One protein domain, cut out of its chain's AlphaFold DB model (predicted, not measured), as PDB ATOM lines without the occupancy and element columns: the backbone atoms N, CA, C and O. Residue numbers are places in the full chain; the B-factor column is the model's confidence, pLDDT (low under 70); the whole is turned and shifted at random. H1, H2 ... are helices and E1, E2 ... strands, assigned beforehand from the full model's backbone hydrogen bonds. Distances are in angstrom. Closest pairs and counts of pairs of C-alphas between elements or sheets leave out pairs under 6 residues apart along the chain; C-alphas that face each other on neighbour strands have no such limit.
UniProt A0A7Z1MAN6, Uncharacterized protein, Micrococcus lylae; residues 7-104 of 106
ATOM      1  N   GLU A   7     -13.524   3.559  12.352       86.88
ATOM      2  CA  GLU A   7     -14.940   3.325  12.653       86.88
ATOM      3  C   GLU A   7     -15.343   4.067  13.928       86.88
ATOM      4  O   GLU A   7     -14.691   3.916  14.959       86.88
ATOM      5  N   HIS A   8     -16.410   4.866  13.867       85.31
ATOM      6  CA  HIS A   8     -16.965   5.571  15.027       85.31
ATOM      7  C   HIS A   8     -18.366   6.141  14.727       85.31
ATOM      8  O   HIS A   8     -18.839   6.110  13.589       85.31
ATOM      9  N   GLY A   9     -19.047   6.660  15.753       86.19
ATOM     10  CA  GLY A   9     -20.299   7.408  15.599       86.19
ATOM     11  C   GLY A   9     -20.074   8.804  15.011       86.19
ATOM     12  O   GLY A   9     -19.014   9.402  15.216       86.19
ATOM     13  N   ILE A  10     -21.068   9.337  14.301       87.19
ATOM     14  CA  ILE A  10     -21.099  10.736  13.856       87.19
ATOM     15  C   ILE A  10     -22.369  11.437  14.319       87.19
ATOM     16  O   ILE A  10     -23.445  10.847  14.388       87.19
ATOM     17  N   TRP A  11     -22.243  12.727  14.593       86.19
ATOM     18  CA  TRP A  11     -23.375  13.606  14.839       86.19
ATOM     19  C   TRP A  11     -23.715  14.392  13.569       86.19
ATOM     20  O   TRP A  11     -22.855  14.619  12.722       86.19
ATOM     21  N   PHE A  12     -24.970  14.831  13.453       86.12
ATOM     22  CA  PHE A  12     -25.413  15.794  12.440       86.12
ATOM     23  C   PHE A  12     -26.059  17.002  13.120       86.12
ATOM     24  O   PHE A  12     -27.025  16.815  13.860       86.12
ATOM     25  N   ARG A  13     -25.579  18.218  12.847       84.19
ATOM     26  CA  ARG A  13     -26.092  19.468  13.433       84.19
ATOM     27  C   ARG A  13     -26.448  20.472  12.337       84.19
ATOM     28  O   ARG A  13     -25.616  20.677  11.467       84.19
ATOM     29  N   PRO A  14     -27.620  21.126  12.353       84.38
ATOM     30  CA  PRO A  14     -27.921  22.180  11.383       84.38
ATOM     31  C   PRO A  14     -26.905  23.327  11.491       84.38
ATOM     32  O   PRO A  14     -26.567  23.759  12.596       84.38
ATOM     33  N   VAL A  15     -26.414  23.822  10.351       82.06
ATOM     34  CA  VAL A  15     -25.511  24.986  10.303       82.06
ATOM     35  C   VAL A  15     -26.241  26.185  10.915       82.06
ATOM     36  O   VAL A  15     -27.313  26.560  10.448       82.06
ATOM     37  N   GLY A  16     -25.678  26.773  11.974       70.62
ATOM     38  CA  GLY A  16     -26.280  27.910  12.685       70.62
ATOM     39  C   GLY A  16     -27.368  27.555  13.710       70.62
ATOM     40  O   GLY A  16     -27.910  28.452  14.348       70.62
ATOM     41  N   GLY A  17     -27.679  26.269  13.910       63.12
ATOM     42  CA  GLY A  17     -28.597  25.823  14.960       63.12
ATOM     43  C   GLY A  17     -27.902  25.557  16.300       63.12
ATOM     44  O   GLY A  17     -26.696  25.298  16.363       63.12
ATOM     45  N   ARG A  18     -28.674  25.595  17.395       55.66
ATOM     46  CA  ARG A  18     -28.185  25.170  18.717       55.66
ATOM     47  C   ARG A  18     -27.863  23.673  18.700       55.66
ATOM     48  O   ARG A  18     -28.513  22.887  18.020       55.66
ATOM     49  N   HIS A  19     -26.831  23.296  19.450       53.59
ATOM     50  CA  HIS A  19     -26.470  21.903  19.690       53.59
ATOM     51  C   HIS A  19     -27.610  21.218  20.451       53.59
ATOM     52  O   HIS A  19     -27.746  21.415  21.657       53.59
ATOM     53  N   GLU A  20     -28.451  20.460  19.751       50.78
ATOM     54  CA  GLU A  20     -29.400  19.570  20.413       50.78
ATOM     55  C   GLU A  20     -28.653  18.321  20.896       50.78
ATOM     56  O   GLU A  20     -27.885  17.737  20.122       50.78
ATOM     57  N   PRO A  21     -28.838  17.910  22.163       51.03
ATOM     58  CA  PRO A  21     -28.258  16.676  22.667       51.03
ATOM     59  C   PRO A  21     -28.846  15.505  21.876       51.03
ATOM     60  O   PRO A  21     -30.010  15.143  22.030       51.03
ATOM     61  N   MET A  22     -28.044  14.921  20.986       54.59
ATOM     62  CA  MET A  22     -28.410  13.677  20.317       54.59
ATOM     63  C   MET A  22     -28.332  12.546  21.337       54.59
ATOM     64  O   MET A  22     -27.264  12.275  21.880       54.59
ATOM     65  N   SER A  23     -29.458  11.874  21.579       51.62
ATOM     66  CA  SER A  23     -29.470  10.636  22.355       51.62
ATOM     67  C   SER A  23     -28.496   9.628  21.727       51.62
ATOM     68  O   SER A  23     -28.547   9.433  20.507       51.62
ATOM     69  N   PRO A  24     -27.642   8.948  22.518       53.81
ATOM     70  CA  PRO A  24     -26.599   8.055  22.006       53.81
ATOM     71  C   PRO A  24     -27.151   6.957  21.081       53.81
ATOM     72  O   PRO A  24     -26.524   6.636  20.073       53.81
ATOM     73  N   SER A  25     -28.381   6.487  21.324       52.38
ATOM     74  CA  SER A  25     -29.092   5.498  20.494       52.38
ATOM     75  C   SER A  25     -29.483   5.978  19.086       52.38
ATOM     76  O   SER A  25     -29.908   5.170  18.268       52.38
ATOM     77  N   SER A  26     -29.368   7.274  18.780       64.38
ATOM     78  CA  SER A  26     -29.665   7.862  17.459       64.38
ATOM     79  C   SER A  26     -28.411   8.308  16.700       64.38
ATOM     80  O   SER A  26     -28.509   9.065  15.730       64.38
ATOM     81  N   THR A  27     -27.233   7.851  17.129       75.25
ATOM     82  CA  THR A  27     -25.954   8.204  16.509       75.25
ATOM     83  C   THR A  27     -25.593   7.205  15.406       75.25
ATOM     84  O   THR A  27     -25.234   6.065  15.709       75.25
ATOM     85  N   PRO A  28     -25.642   7.583  14.119       84.12
ATOM     86  CA  PRO A  28     -25.213   6.686  13.057       84.12
ATOM     87  C   PRO A  28     -23.700   6.439  13.122       84.12
ATOM     88  O   PRO A  28     -22.916   7.356  13.372       84.12
ATOM     89  N   ARG A  29     -23.284   5.194  12.872       85.75
ATOM     90  CA  ARG A  29     -21.868   4.805  12.776       85.75
ATOM     91  C   ARG A  29     -21.398   4.855  11.328       85.75
ATOM     92  O   ARG A  29     -22.139   4.502  10.412       85.75
ATOM     93  N   VAL A  30     -20.154   5.272  11.128       88.81
ATOM     94  CA  VAL A  30     -19.479   5.291   9.826       88.81
ATOM     95  C   VAL A  30     -18.183   4.500   9.903       88.81
ATOM     96  O   VAL A  30     -17.541   4.455  10.947       88.81
ATOM     97  N   SER A  31     -17.801   3.898   8.780       89.81
ATOM     98  CA  SER A  31     -16.569   3.127   8.624       89.81
ATOM     99  C   SER A  31     -15.910   3.529   7.306       89.81
ATOM    100  O   SER A  31     -16.567   3.470   6.264       89.81
ATOM    101  N   TYR A  32     -14.660   3.992   7.344       90.81
ATOM    102  CA  TYR A  32     -13.974   4.542   6.172       90.81
ATOM    103  C   TYR A  32     -12.449   4.414   6.252       90.81
ATOM    104  O   TYR A  32     -11.861   4.383   7.335       90.81
ATOM    105  N   ARG A  33     -11.804   4.339   5.085       89.56
ATOM    106  CA  ARG A  33     -10.338   4.330   4.912       89.56
ATOM    107  C   ARG A  33      -9.804   5.514   4.113       89.56
ATOM    108  O   ARG A  33      -8.607   5.751   4.127       89.56
ATOM    109  N   ASP A  34     -10.685   6.226   3.425       89.88
ATOM    110  CA  ASP A  34     -10.353   7.331   2.538       89.88
ATOM    111  C   ASP A  34     -11.531   8.316   2.448       89.88
ATOM    112  O   ASP A  34     -12.606   8.108   3.027       89.88
ATOM    113  N   ARG A  35     -11.329   9.412   1.710       90.06
ATOM    114  CA  ARG A  35     -12.320  10.483   1.553       90.06
ATOM    115  C   ARG A  35     -13.612  10.018   0.873       90.06
ATOM    116  O   ARG A  35     -14.688  10.477   1.260       90.06
ATOM    117  N   ASP A  36     -13.530   9.134  -0.117       91.06
ATOM    118  CA  ASP A  36     -14.690   8.629  -0.854       91.06
ATOM    119  C   ASP A  36     -15.462   7.579  -0.051       91.06
ATOM    120  O   ASP A  36     -16.697   7.560  -0.092       91.06
ATOM    121  N   GLU A  37     -14.776   6.719   0.709       92.81
ATOM    122  CA  GLU A  37     -15.419   5.849   1.702       92.81
ATOM    123  C   GLU A  37     -16.129   6.683   2.781       92.81
ATOM    124  O   GLU A  37     -17.294   6.413   3.077       92.81
ATOM    125  N   LEU A  38     -15.498   7.744   3.302       91.50
ATOM    126  CA  LEU A  38     -16.121   8.640   4.284       91.50
ATOM    127  C   LEU A  38     -17.384   9.292   3.716       91.50
ATOM    128  O   LEU A  38     -18.450   9.233   4.329       91.50
ATOM    129  N   ARG A  39     -17.286   9.878   2.520       93.06
ATOM    130  CA  ARG A  39     -18.420  10.515   1.842       93.06
ATOM    131  C   ARG A  39     -19.585   9.538   1.664       93.06
ATOM    132  O   ARG A  39     -20.731   9.904   1.930       93.06
ATOM    133  N   ARG A  40     -19.310   8.301   1.235       92.12
ATOM    134  CA  ARG A  40     -20.327   7.249   1.067       92.12
ATOM    135  C   ARG A  40     -20.933   6.813   2.400       92.12
ATOM    136  O   ARG A  40     -22.152   6.708   2.495       92.12
ATOM    137  N   ALA A  41     -20.116   6.616   3.432       92.25
ATOM    138  CA  ALA A  41     -20.588   6.233   4.758       92.25
ATOM    139  C   ALA A  41     -21.504   7.309   5.369       92.25
ATOM    140  O   ALA A  41     -22.593   6.995   5.850       92.25
ATOM    141  N   VAL A  42     -21.122   8.586   5.261       91.38
ATOM    142  CA  VAL A  42     -21.941   9.725   5.708       91.38
ATOM    143  C   VAL A  42     -23.233   9.835   4.892       91.38
ATOM    144  O   VAL A  42     -24.291  10.092   5.461       91.38
ATOM    145  N   ALA A  43     -23.194   9.597   3.577       91.38
ATOM    146  CA  ALA A  43     -24.399   9.601   2.744       91.38
ATOM    147  C   ALA A  43     -25.391   8.498   3.158       91.38
ATOM    148  O   ALA A  43     -26.597   8.746   3.219       91.38
ATOM    149  N   THR A  44     -24.894   7.303   3.494       91.19
ATOM    150  CA  THR A  44     -25.707   6.204   4.039       91.19
ATOM    151  C   THR A  44     -26.302   6.570   5.398       91.19
ATOM    152  O   THR A  44     -27.503   6.393   5.606       91.19
ATOM    153  N   ALA A  45     -25.506   7.156   6.295       89.88
ATOM    154  CA  ALA A  45     -25.978   7.651   7.587       89.88
ATOM    155  C   ALA A  45     -27.073   8.726   7.434       89.88
ATOM    156  O   ALA A  45     -28.116   8.657   8.086       89.88
ATOM    157  N   ALA A  46     -26.886   9.679   6.518       88.44
ATOM    158  CA  ALA A  46     -27.876  10.705   6.200       88.44
ATOM    159  C   ALA A  46     -29.150  10.107   5.576       88.44
ATOM    160  O   ALA A  46     -30.252  10.587   5.833       88.44
ATOM    161  N   ARG A  47     -29.030   9.040   4.776       89.00
ATOM    162  CA  ARG A  47     -30.186   8.309   4.236       89.00
ATOM    163  C   ARG A  47     -31.012   7.657   5.336       89.00
ATOM    164  O   ARG A  47     -32.232   7.730   5.266       89.00
ATOM    165  N   TRP A  48     -30.360   7.051   6.323       86.69
ATOM    166  CA  TRP A  48     -31.044   6.451   7.464       86.69
ATOM    167  C   TRP A  48     -31.730   7.504   8.344       86.69
ATOM    168  O   TRP A  48     -32.884   7.324   8.715       86.69
ATOM    169  N   LYS A  49     -31.059   8.635   8.611       83.06
ATOM    170  CA  LYS A  49     -31.608   9.721   9.441       83.06
ATOM    171  C   LYS A  49     -32.751  10.486   8.764       83.06
ATOM    172  O   LYS A  49     -33.709  10.870   9.425       83.06
ATOM    173  N   TRP A  50     -32.666  10.697   7.450       86.25
ATOM    174  CA  TRP A  50     -33.689  11.395   6.664       86.25
ATOM    175  C   TRP A  50     -34.135  10.544   5.472       86.25
ATOM    176  O   TRP A  50     -33.788  10.871   4.330       86.25
ATOM    177  N   PRO A  51     -34.912   9.465   5.680       84.50
ATOM    178  CA  PRO A  51     -35.324   8.561   4.601       84.50
ATOM    179  C   PRO A  51     -36.173   9.268   3.535       84.50
ATOM    180  O   PRO A  51     -36.043   8.961   2.352       84.50
ATOM    181  N   HIS A  52     -36.940  10.289   3.928       83.81
ATOM    182  CA  HIS A  52     -37.825  11.072   3.056       83.81
ATOM    183  C   HIS A  52     -37.147  12.243   2.317       83.81
ATOM    184  O   HIS A  52     -37.822  12.993   1.610       83.81
ATOM    185  N   ALA A  53     -35.834  12.438   2.477       84.38
ATOM    186  CA  ALA A  53     -35.107  13.473   1.743       84.38
ATOM    187  C   ALA A  53     -34.970  13.115   0.252       84.38
ATOM    188  O   ALA A  53     -34.570  11.998  -0.087       84.38
ATOM    189  N   LYS A  54     -35.249  14.085  -0.630       83.31
ATOM    190  CA  LYS A  54     -35.142  13.938  -2.092       83.31
ATOM    191  C   LYS A  54     -33.698  13.982  -2.580       83.31
ATOM    192  O   LYS A  54     -33.327  13.216  -3.462       83.31
ATOM    193  N   ALA A  55     -32.887  14.865  -2.001       83.19
ATOM    194  CA  ALA A  55     -31.479  15.009  -2.350       83.19
ATOM    195  C   ALA A  55     -30.613  15.061  -1.090       83.19
ATOM    196  O   ALA A  55     -31.012  15.625  -0.069       83.19
ATOM    197  N   ARG A  56     -29.429  14.452  -1.181       84.44
ATOM    198  CA  ARG A  56     -28.424  14.396  -0.116       84.44
ATOM    199  C   ARG A  56     -27.064  14.639  -0.758       84.44
ATOM    200  O   ARG A  56     -26.589  13.791  -1.510       84.44
ATOM    201  N   VAL A  57     -26.459  15.789  -0.496       88.75
ATOM    202  CA  VAL A  57     -25.143  16.147  -1.044       88.75
ATOM    203  C   VAL A  57     -24.164  16.239   0.111       88.75
ATOM    204  O   VAL A  57     -24.318  17.087   0.980       88.75
ATOM    205  N   VAL A  58     -23.182  15.339   0.140       90.62
ATOM    206  CA  VAL A  58     -22.161  15.287   1.192       90.62
ATOM    207  C   VAL A  58     -20.881  15.939   0.689       90.62
ATOM    208  O   VAL A  58     -20.321  15.519  -0.322       90.62
ATOM    209  N   GLU A  59     -20.398  16.912   1.446       91.31
ATOM    210  CA  GLU A  59     -19.132  17.602   1.252       91.31
ATOM    211  C   GLU A  59     -18.221  17.320   2.452       91.31
ATOM    212  O   GLU A  59     -18.487  17.746   3.574       91.31
ATOM    213  N   VAL A  60     -17.127  16.594   2.219       88.56
ATOM    214  CA  VAL A  60     -16.080  16.389   3.231       88.56
ATOM    215  C   VAL A  60     -15.168  17.612   3.233       88.56
ATOM    216  O   VAL A  60     -14.601  17.944   2.186       88.56
ATOM    217  N   ARG A  61     -14.995  18.247   4.395       84.06
ATOM    218  CA  ARG A  61     -14.148  19.435   4.567       84.06
ATOM    219  C   ARG A  61     -12.845  19.075   5.269       84.06
ATOM    220  O   ARG A  61     -12.828  18.215   6.141       84.06
ATOM    221  N   GLY A  62     -11.767  19.767   4.908       84.88
ATOM    222  CA  GLY A  62     -10.454  19.547   5.515       84.88
ATOM    223  C   GLY A  62      -9.903  18.146   5.245       84.88
ATOM    224  O   GLY A  62     -10.111  17.575   4.168       84.88
ATOM    225  N   ARG A  63      -9.169  17.602   6.222       86.38
ATOM    226  CA  ARG A  63      -8.604  16.254   6.132       86.38
ATOM    227  C   ARG A  63      -9.689  15.229   6.442       86.38
ATOM    228  O   ARG A  63     -10.374  15.320   7.457       86.38
ATOM    229  N   TRP A  64      -9.824  14.207   5.599       85.94
ATOM    230  CA  TRP A  64     -10.847  13.171   5.785       85.94
ATOM    231  C   TRP A  64     -10.672  12.406   7.109       85.94
ATOM    232  O   TRP A  64     -11.664  11.954   7.676       85.94
ATOM    233  N   GLN A  65      -9.448  12.330   7.649       84.19
ATOM    234  CA  GLN A  65      -9.176  11.728   8.958       84.19
ATOM    235  C   GLN A  65      -9.883  12.443  10.121       84.19
ATOM    236  O   GLN A  65     -10.101  11.833  11.163       84.19
ATOM    237  N   GLU A  66     -10.256  13.718   9.964       85.94
ATOM    238  CA  GLU A  66     -10.977  14.476  10.994       85.94
ATOM    239  C   GLU A  66     -12.470  14.120  11.047       85.94
ATOM    240  O   GLU A  66     -13.154  14.498  11.998       85.94
ATOM    241  N   CYS A  67     -12.984  13.402  10.039       86.31
ATOM    242  CA  CYS A  67     -14.397  13.054   9.879       86.31
ATOM    243  C   CYS A  67     -15.343  14.262   9.965       86.31
ATOM    244  O   CYS A  67     -16.381  14.212  10.624       86.31
ATOM    245  N   ARG A  68     -14.974  15.373   9.325       88.62
ATOM    246  CA  ARG A  68     -15.746  16.619   9.356       88.62
ATOM    247  C   ARG A  68     -16.212  17.032   7.973       88.62
ATOM    248  O   ARG A  68     -15.566  16.770   6.956       88.62
ATOM    249  N   GLY A  69     -17.343  17.718   7.939       91.00
ATOM    250  CA  GLY A  69     -17.877  18.271   6.708       91.00
ATOM    251  C   GLY A  69     -19.319  18.705   6.849       91.00
ATOM    252  O   GLY A  69     -19.824  18.907   7.951       91.00
ATOM    253  N   THR A  70     -19.980  18.842   5.710       92.06
ATOM    254  CA  THR A  70     -21.379  19.240   5.621       92.06
ATOM    255  C   THR A  70     -22.165  18.268   4.758       92.06
ATOM    256  O   THR A  70     -21.661  17.731   3.777       92.06
ATOM    257  N   VAL A  71     -23.427  18.053   5.099       91.31
ATOM    258  CA  VAL A  71     -24.413  17.387   4.262       91.31
ATOM    259  C   VAL A  71     -25.567  18.345   4.017       91.31
ATOM    260  O   VAL A  71     -26.214  18.823   4.944       91.31
ATOM    261  N   TYR A  72     -25.829  18.638   2.754       90.19
ATOM    262  CA  TYR A  72     -27.047  19.313   2.347       90.19
ATOM    263  C   TYR A  72     -28.152  18.277   2.171       90.19
ATOM    264  O   TYR A  72     -27.983  17.295   1.442       90.19
ATOM    265  N   VAL A  73     -29.279  18.499   2.837       88.06
ATOM    266  CA  VAL A  73     -30.450  17.626   2.791       88.06
ATOM    267  C   VAL A  73     -31.619  18.436   2.253       88.06
ATOM    268  O   VAL A  73     -32.031  19.416   2.865       88.06
ATOM    269  N   SER A  74     -32.167  18.016   1.114       86.69
ATOM    270  CA  SER A  74     -33.388  18.599   0.555       86.69
ATOM    271  C   SER A  74     -34.591  17.748   0.940       86.69
ATOM    272  O   SER A  74     -34.661  16.563   0.592       86.69
ATOM    273  N   LEU A  75     -35.529  18.349   1.667       78.44
ATOM    274  CA  LEU A  75     -36.775  17.717   2.077       78.44
ATOM    275  C   LEU A  75     -37.859  17.898   1.005       78.44
ATOM    276  O   LEU A  75     -37.807  18.786   0.149       78.44
ATOM    277  N   THR A  76     -38.863  17.025   1.047       68.38
ATOM    278  CA  THR A  76     -40.053  17.148   0.199       68.38
ATOM    279  C   THR A  76     -40.783  18.446   0.551       68.38
ATOM    280  O   THR A  76     -41.138  18.651   1.705       68.38
ATOM    281  N   GLY A  77     -40.966  19.332  -0.433       69.75
ATOM    282  CA  GLY A  77     -41.493  20.692  -0.232       69.75
ATOM    283  C   GLY A  77     -40.519  21.815  -0.608       69.75
ATOM    284  O   GLY A  77     -40.869  22.980  -0.488       69.75
ATOM    285  N   GLY A  78     -39.306  21.487  -1.074       68.50
ATOM    286  CA  GLY A  78     -38.342  22.472  -1.593       68.50
ATOM    287  C   GLY A  78     -37.479  23.142  -0.523       68.50
ATOM    288  O   GLY A  78     -36.528  23.842  -0.860       68.50
ATOM    289  N   VAL A  79     -37.745  22.878   0.758       77.31
ATOM    290  CA  VAL A  79     -36.911  23.348   1.867       77.31
ATOM    291  C   VAL A  79     -35.670  22.461   1.973       77.31
ATOM    292  O   VAL A  79     -35.762  21.240   2.140       77.31
ATOM    293  N   GLY A  80     -34.499  23.075   1.836       82.19
ATOM    294  CA  GLY A  80     -33.207  22.432   2.026       82.19
ATOM    295  C   GLY A  80     -32.504  22.963   3.263       82.19
ATOM    296  O   GLY A  80     -32.479  24.170   3.487       82.19
ATOM    297  N   THR A  81     -31.900  22.063   4.033       86.56
ATOM    298  CA  THR A  81     -31.123  22.416   5.221       86.56
ATOM    299  C   THR A  81     -29.738  21.804   5.119       86.56
ATOM    300  O   THR A  81     -29.579  20.620   4.808       86.56
ATOM    301  N   THR A  82     -28.722  22.612   5.402       89.31
ATOM    302  CA  THR A  82     -27.344  22.139   5.520       89.31
ATOM    303  C   THR A  82     -27.068  21.739   6.960       89.31
ATOM    304  O   THR A  82     -27.291  22.515   7.889       89.31
ATOM    305  N   PHE A  83     -26.547  20.533   7.138       88.12
ATOM    306  CA  PHE A  83     -26.090  20.011   8.413       88.12
ATOM    307  C   PHE A  83     -24.576  19.850   8.376       88.12
ATOM    308  O   PHE A  83     -24.024  19.356   7.403       88.12
ATOM    309  N   GLU A  84     -23.894  20.233   9.437       90.00
ATOM    310  CA  GLU A  84     -22.521  19.832   9.703       90.00
ATOM    311  C   GLU A  84     -22.518  18.411  10.260       90.00
ATOM    312  O   GLU A  84     -23.424  18.026  11.005       90.00
ATOM    313  N   PHE A  85     -21.494  17.639   9.916       89.00
ATOM    314  CA  PHE A  85     -21.211  16.371  10.568       89.00
ATOM    315  C   PHE A  85     -19.817  16.380  11.180       89.00
ATOM    316  O   PHE A  85     -18.892  17.025  10.675       89.00
ATOM    317  N   GLY A  86     -19.679  15.636  12.268       87.06
ATOM    318  CA  GLY A  86     -18.417  15.439  12.956       87.06
ATOM    319  C   GLY A  86     -18.400  14.110  13.702       87.06
ATOM    320  O   GLY A  86     -19.458  13.505  13.905       87.06
ATOM    321  N   PRO A  87     -17.218  13.648  14.138       85.56
ATOM    322  CA  PRO A  87     -17.124  12.475  14.992       85.56
ATOM    323  C   PRO A  87     -17.846  12.756  16.312       85.56
ATOM    324  O   PRO A  87     -17.669  13.828  16.903       85.56
ATOM    325  N   VAL A  88     -18.633  11.794  16.798       79.38
ATOM    326  CA  VAL A  88     -19.028  11.779  18.210       79.38
ATOM    327  C   VAL A  88     -17.769  11.493  19.000       79.38
ATOM    328  O   VAL A  88     -17.314  10.356  19.101       79.38
ATOM    329  N   VAL A  89     -17.154  12.565  19.487       66.50
ATOM    330  CA  VAL A  89     -16.098  12.459  20.479       66.50
ATOM    331  C   VAL A  89     -16.824  12.153  21.773       66.50
ATOM    332  O   VAL A  89     -17.342  13.050  22.435       66.50
ATOM    333  N   ASP A  90     -16.957  10.864  22.054       49.75
ATOM    334  CA  ASP A  90     -17.442  10.396  23.337       49.75
ATOM    335  C   ASP A  90     -16.509  10.992  24.394       49.75
ATOM    336  O   ASP A  90     -15.324  10.658  24.448       49.75
ATOM    337  N   ARG A  91     -16.997  11.970  25.162       42.78
ATOM    338  CA  ARG A  91     -16.192  12.645  26.189       42.78
ATOM    339  C   ARG A  91     -15.863  11.689  27.348       42.78
ATOM    340  O   ARG A  91     -15.112  12.073  28.238       42.78
ATOM    341  N   GLU A  92     -16.383  10.458  27.296       41.91
ATOM    342  CA  GLU A  92     -16.089   9.341  28.193       41.91
ATOM    343  C   GLU A  92     -15.082   8.332  27.607       41.91
ATOM    344  O   GLU A  92     -14.678   7.400  28.302       41.91
ATOM    345  N   GLN A  93     -14.584   8.515  26.372       38.41
ATOM    346  CA  GLN A  93     -13.382   7.799  25.938       38.41
ATOM    347  C   GLN A  93     -12.158   8.421  26.628       38.41
ATOM    348  O   GLN A  93     -11.854   9.594  26.388       38.41
ATOM    349  N   PRO A  94     -11.432   7.672  27.481       36.03
ATOM    350  CA  PRO A  94     -10.298   8.220  28.201       36.03
ATOM    351  C   PRO A  94      -9.246   8.706  27.204       36.03
ATOM    352  O   PRO A  94      -8.956   8.044  26.203       36.03
ATOM    353  N   ALA A  95      -8.615   9.833  27.535       43.84
ATOM    354  CA  ALA A  95      -7.502  10.473  26.827       43.84
ATOM    355  C   ALA A  95      -6.340   9.529  26.414       43.84
ATOM    356  O   ALA A  95      -5.453   9.917  25.655       43.84
ATOM    357  N   GLN A  96      -6.352   8.267  26.852       40.66
ATOM    358  CA  GLN A  96      -5.412   7.222  26.457       40.66
ATOM    359  C   GLN A  96      -5.491   6.819  24.973       40.66
ATOM    360  O   GLN A  96      -4.475   6.391  24.426       40.66
ATOM    361  N   ALA A  97      -6.633   6.978  24.291       43.94
ATOM    362  CA  ALA A  97      -6.729   6.657  22.859       43.94
ATOM    363  C   ALA A  97      -6.063   7.716  21.955       43.94
ATOM    364  O   ALA A  97      -5.615   7.394  20.857       43.94
ATOM    365  N   GLN A  98      -5.928   8.962  22.426       47.47
ATOM    366  CA  GLN A  98      -5.270  10.042  21.676       47.47
ATOM    367  C   GLN A  98      -3.745  10.058  21.868       47.47
ATOM    368  O   GLN A  98      -3.012  10.425  20.950       47.47
ATOM    369  N   ALA A  99      -3.243   9.585  23.014       46.44
ATOM    370  CA  ALA A  99      -1.803   9.529  23.283       46.44
ATOM    371  C   ALA A  99      -1.050   8.498  22.416       46.44
ATOM    372  O   ALA A  99       0.158   8.633  22.219       46.44
ATOM    373  N   ARG A 100      -1.733   7.489  21.846       46.78
ATOM    374  CA  ARG A 100      -1.069   6.468  21.014       46.78
ATOM    375  C   ARG A 100      -0.792   6.892  19.566       46.78
ATOM    376  O   ARG A 100       0.102   6.307  18.966       46.78
ATOM    377  N   GLU A 101      -1.464   7.914  19.021       46.50
ATOM    378  CA  GLU A 101      -1.099   8.479  17.700       46.50
ATOM    379  C   GLU A 101      -0.010   9.571  17.797       46.50
ATOM    380  O   GLU A 101       0.702   9.792  16.823       46.50
ATOM    381  N   SER A 102       0.200  10.207  18.962       43.72
ATOM    382  CA  SER A 102       1.274  11.213  19.140       43.72
ATOM    383  C   SER A 102       2.573  10.672  19.757       43.72
ATOM    384  O   SER A 102       3.575  11.376  19.759       43.72
ATOM    385  N   GLY A 103       2.598   9.426  20.246       39.94
ATOM    386  CA  GLY A 103       3.780   8.820  20.882       39.94
ATOM    387  C   GLY A 103       4.714   8.026  19.955       39.94
ATOM    388  O   GLY A 103       5.686   7.450  20.430       39.94
ATOM    389  N   ALA A 104       4.437   7.957  18.649       45.28
ATOM    390  CA  ALA A 104       5.222   7.163  17.697       45.28
ATOM    391  C   ALA A 104       5.952   8.029  16.659       45.28
ATOM    392  O   ALA A 104       5.976   7.707  15.474       45.28
TER     393      ALA A 104
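This is residues 7 to 104 of the 106 residues of an uncharacterized protein of Micrococcus lylae (UniProt A0A7Z1MAN6). A sheet of five strands curls like part of a barrel round one helix, H1, and a free tail, residues 91 to 104, sticks out from this body with the short helix H2 in it. The printed part has 98 residues, with the elements in the order E1 E2 H1 E3 E4 E5 H2; the sheet runs E2 E1 E5 E4 E3, antiparallel throughout, and the class is mixed, helices and strands. The whole is compact, with a radius of gyration of the C-alphas of 14.3 A, yet elongated by its tail, spanning 51 by 28 by 22 A.

E1, residues 7 to 14, begins at C-alpha 7 (-14.940, 3.325, 12.653) and is 22.9 A long. E2 is residues 29 to 32. H1, residues 35 to 49, is 20.9 A long. E3 is residues 55 to 60, E4 residues 69 to 74, and E5 residues 80 to 87, 22.9 A long. H2, residues 96 to 102, ends at C-alpha 102 (1.274, 11.213, 19.140).

E1 pairs with E2 over residues 7 to 9, a hairpin with N 30 and O 8 at 2.9 A, and with E5 over residues 10 to 14, with N 13 and O 84 at 2.8 A. E3, E4 and E5 form a meander, each strand the antiparallel neighbour of the one before: N 59 and O 70 are 2.8 A apart, N 71 and O 83 2.7 A. H1 is on one face of this strongly twisted sheet, two layers; its closest C-alphas to E2 are Leu 38 and Tyr 32, 5.0 A, and to E3 Arg 39 and Val 58, 6.1 A. H2 is not on the sheet. Every O i to N i+4 pair of H1 is within hydrogen-bond range; H2 has 0 of 3, and 0 of 4 O i to N i+3 pairs.

Without the tail, the body spans 35 by 27 by 21 A. The printed part has no cut. The link E1 to E2 is long. Mean pLDDT of the printed part is 76.2, with residues 17 to 26, 76 to 78 and 89 to 104 under 70.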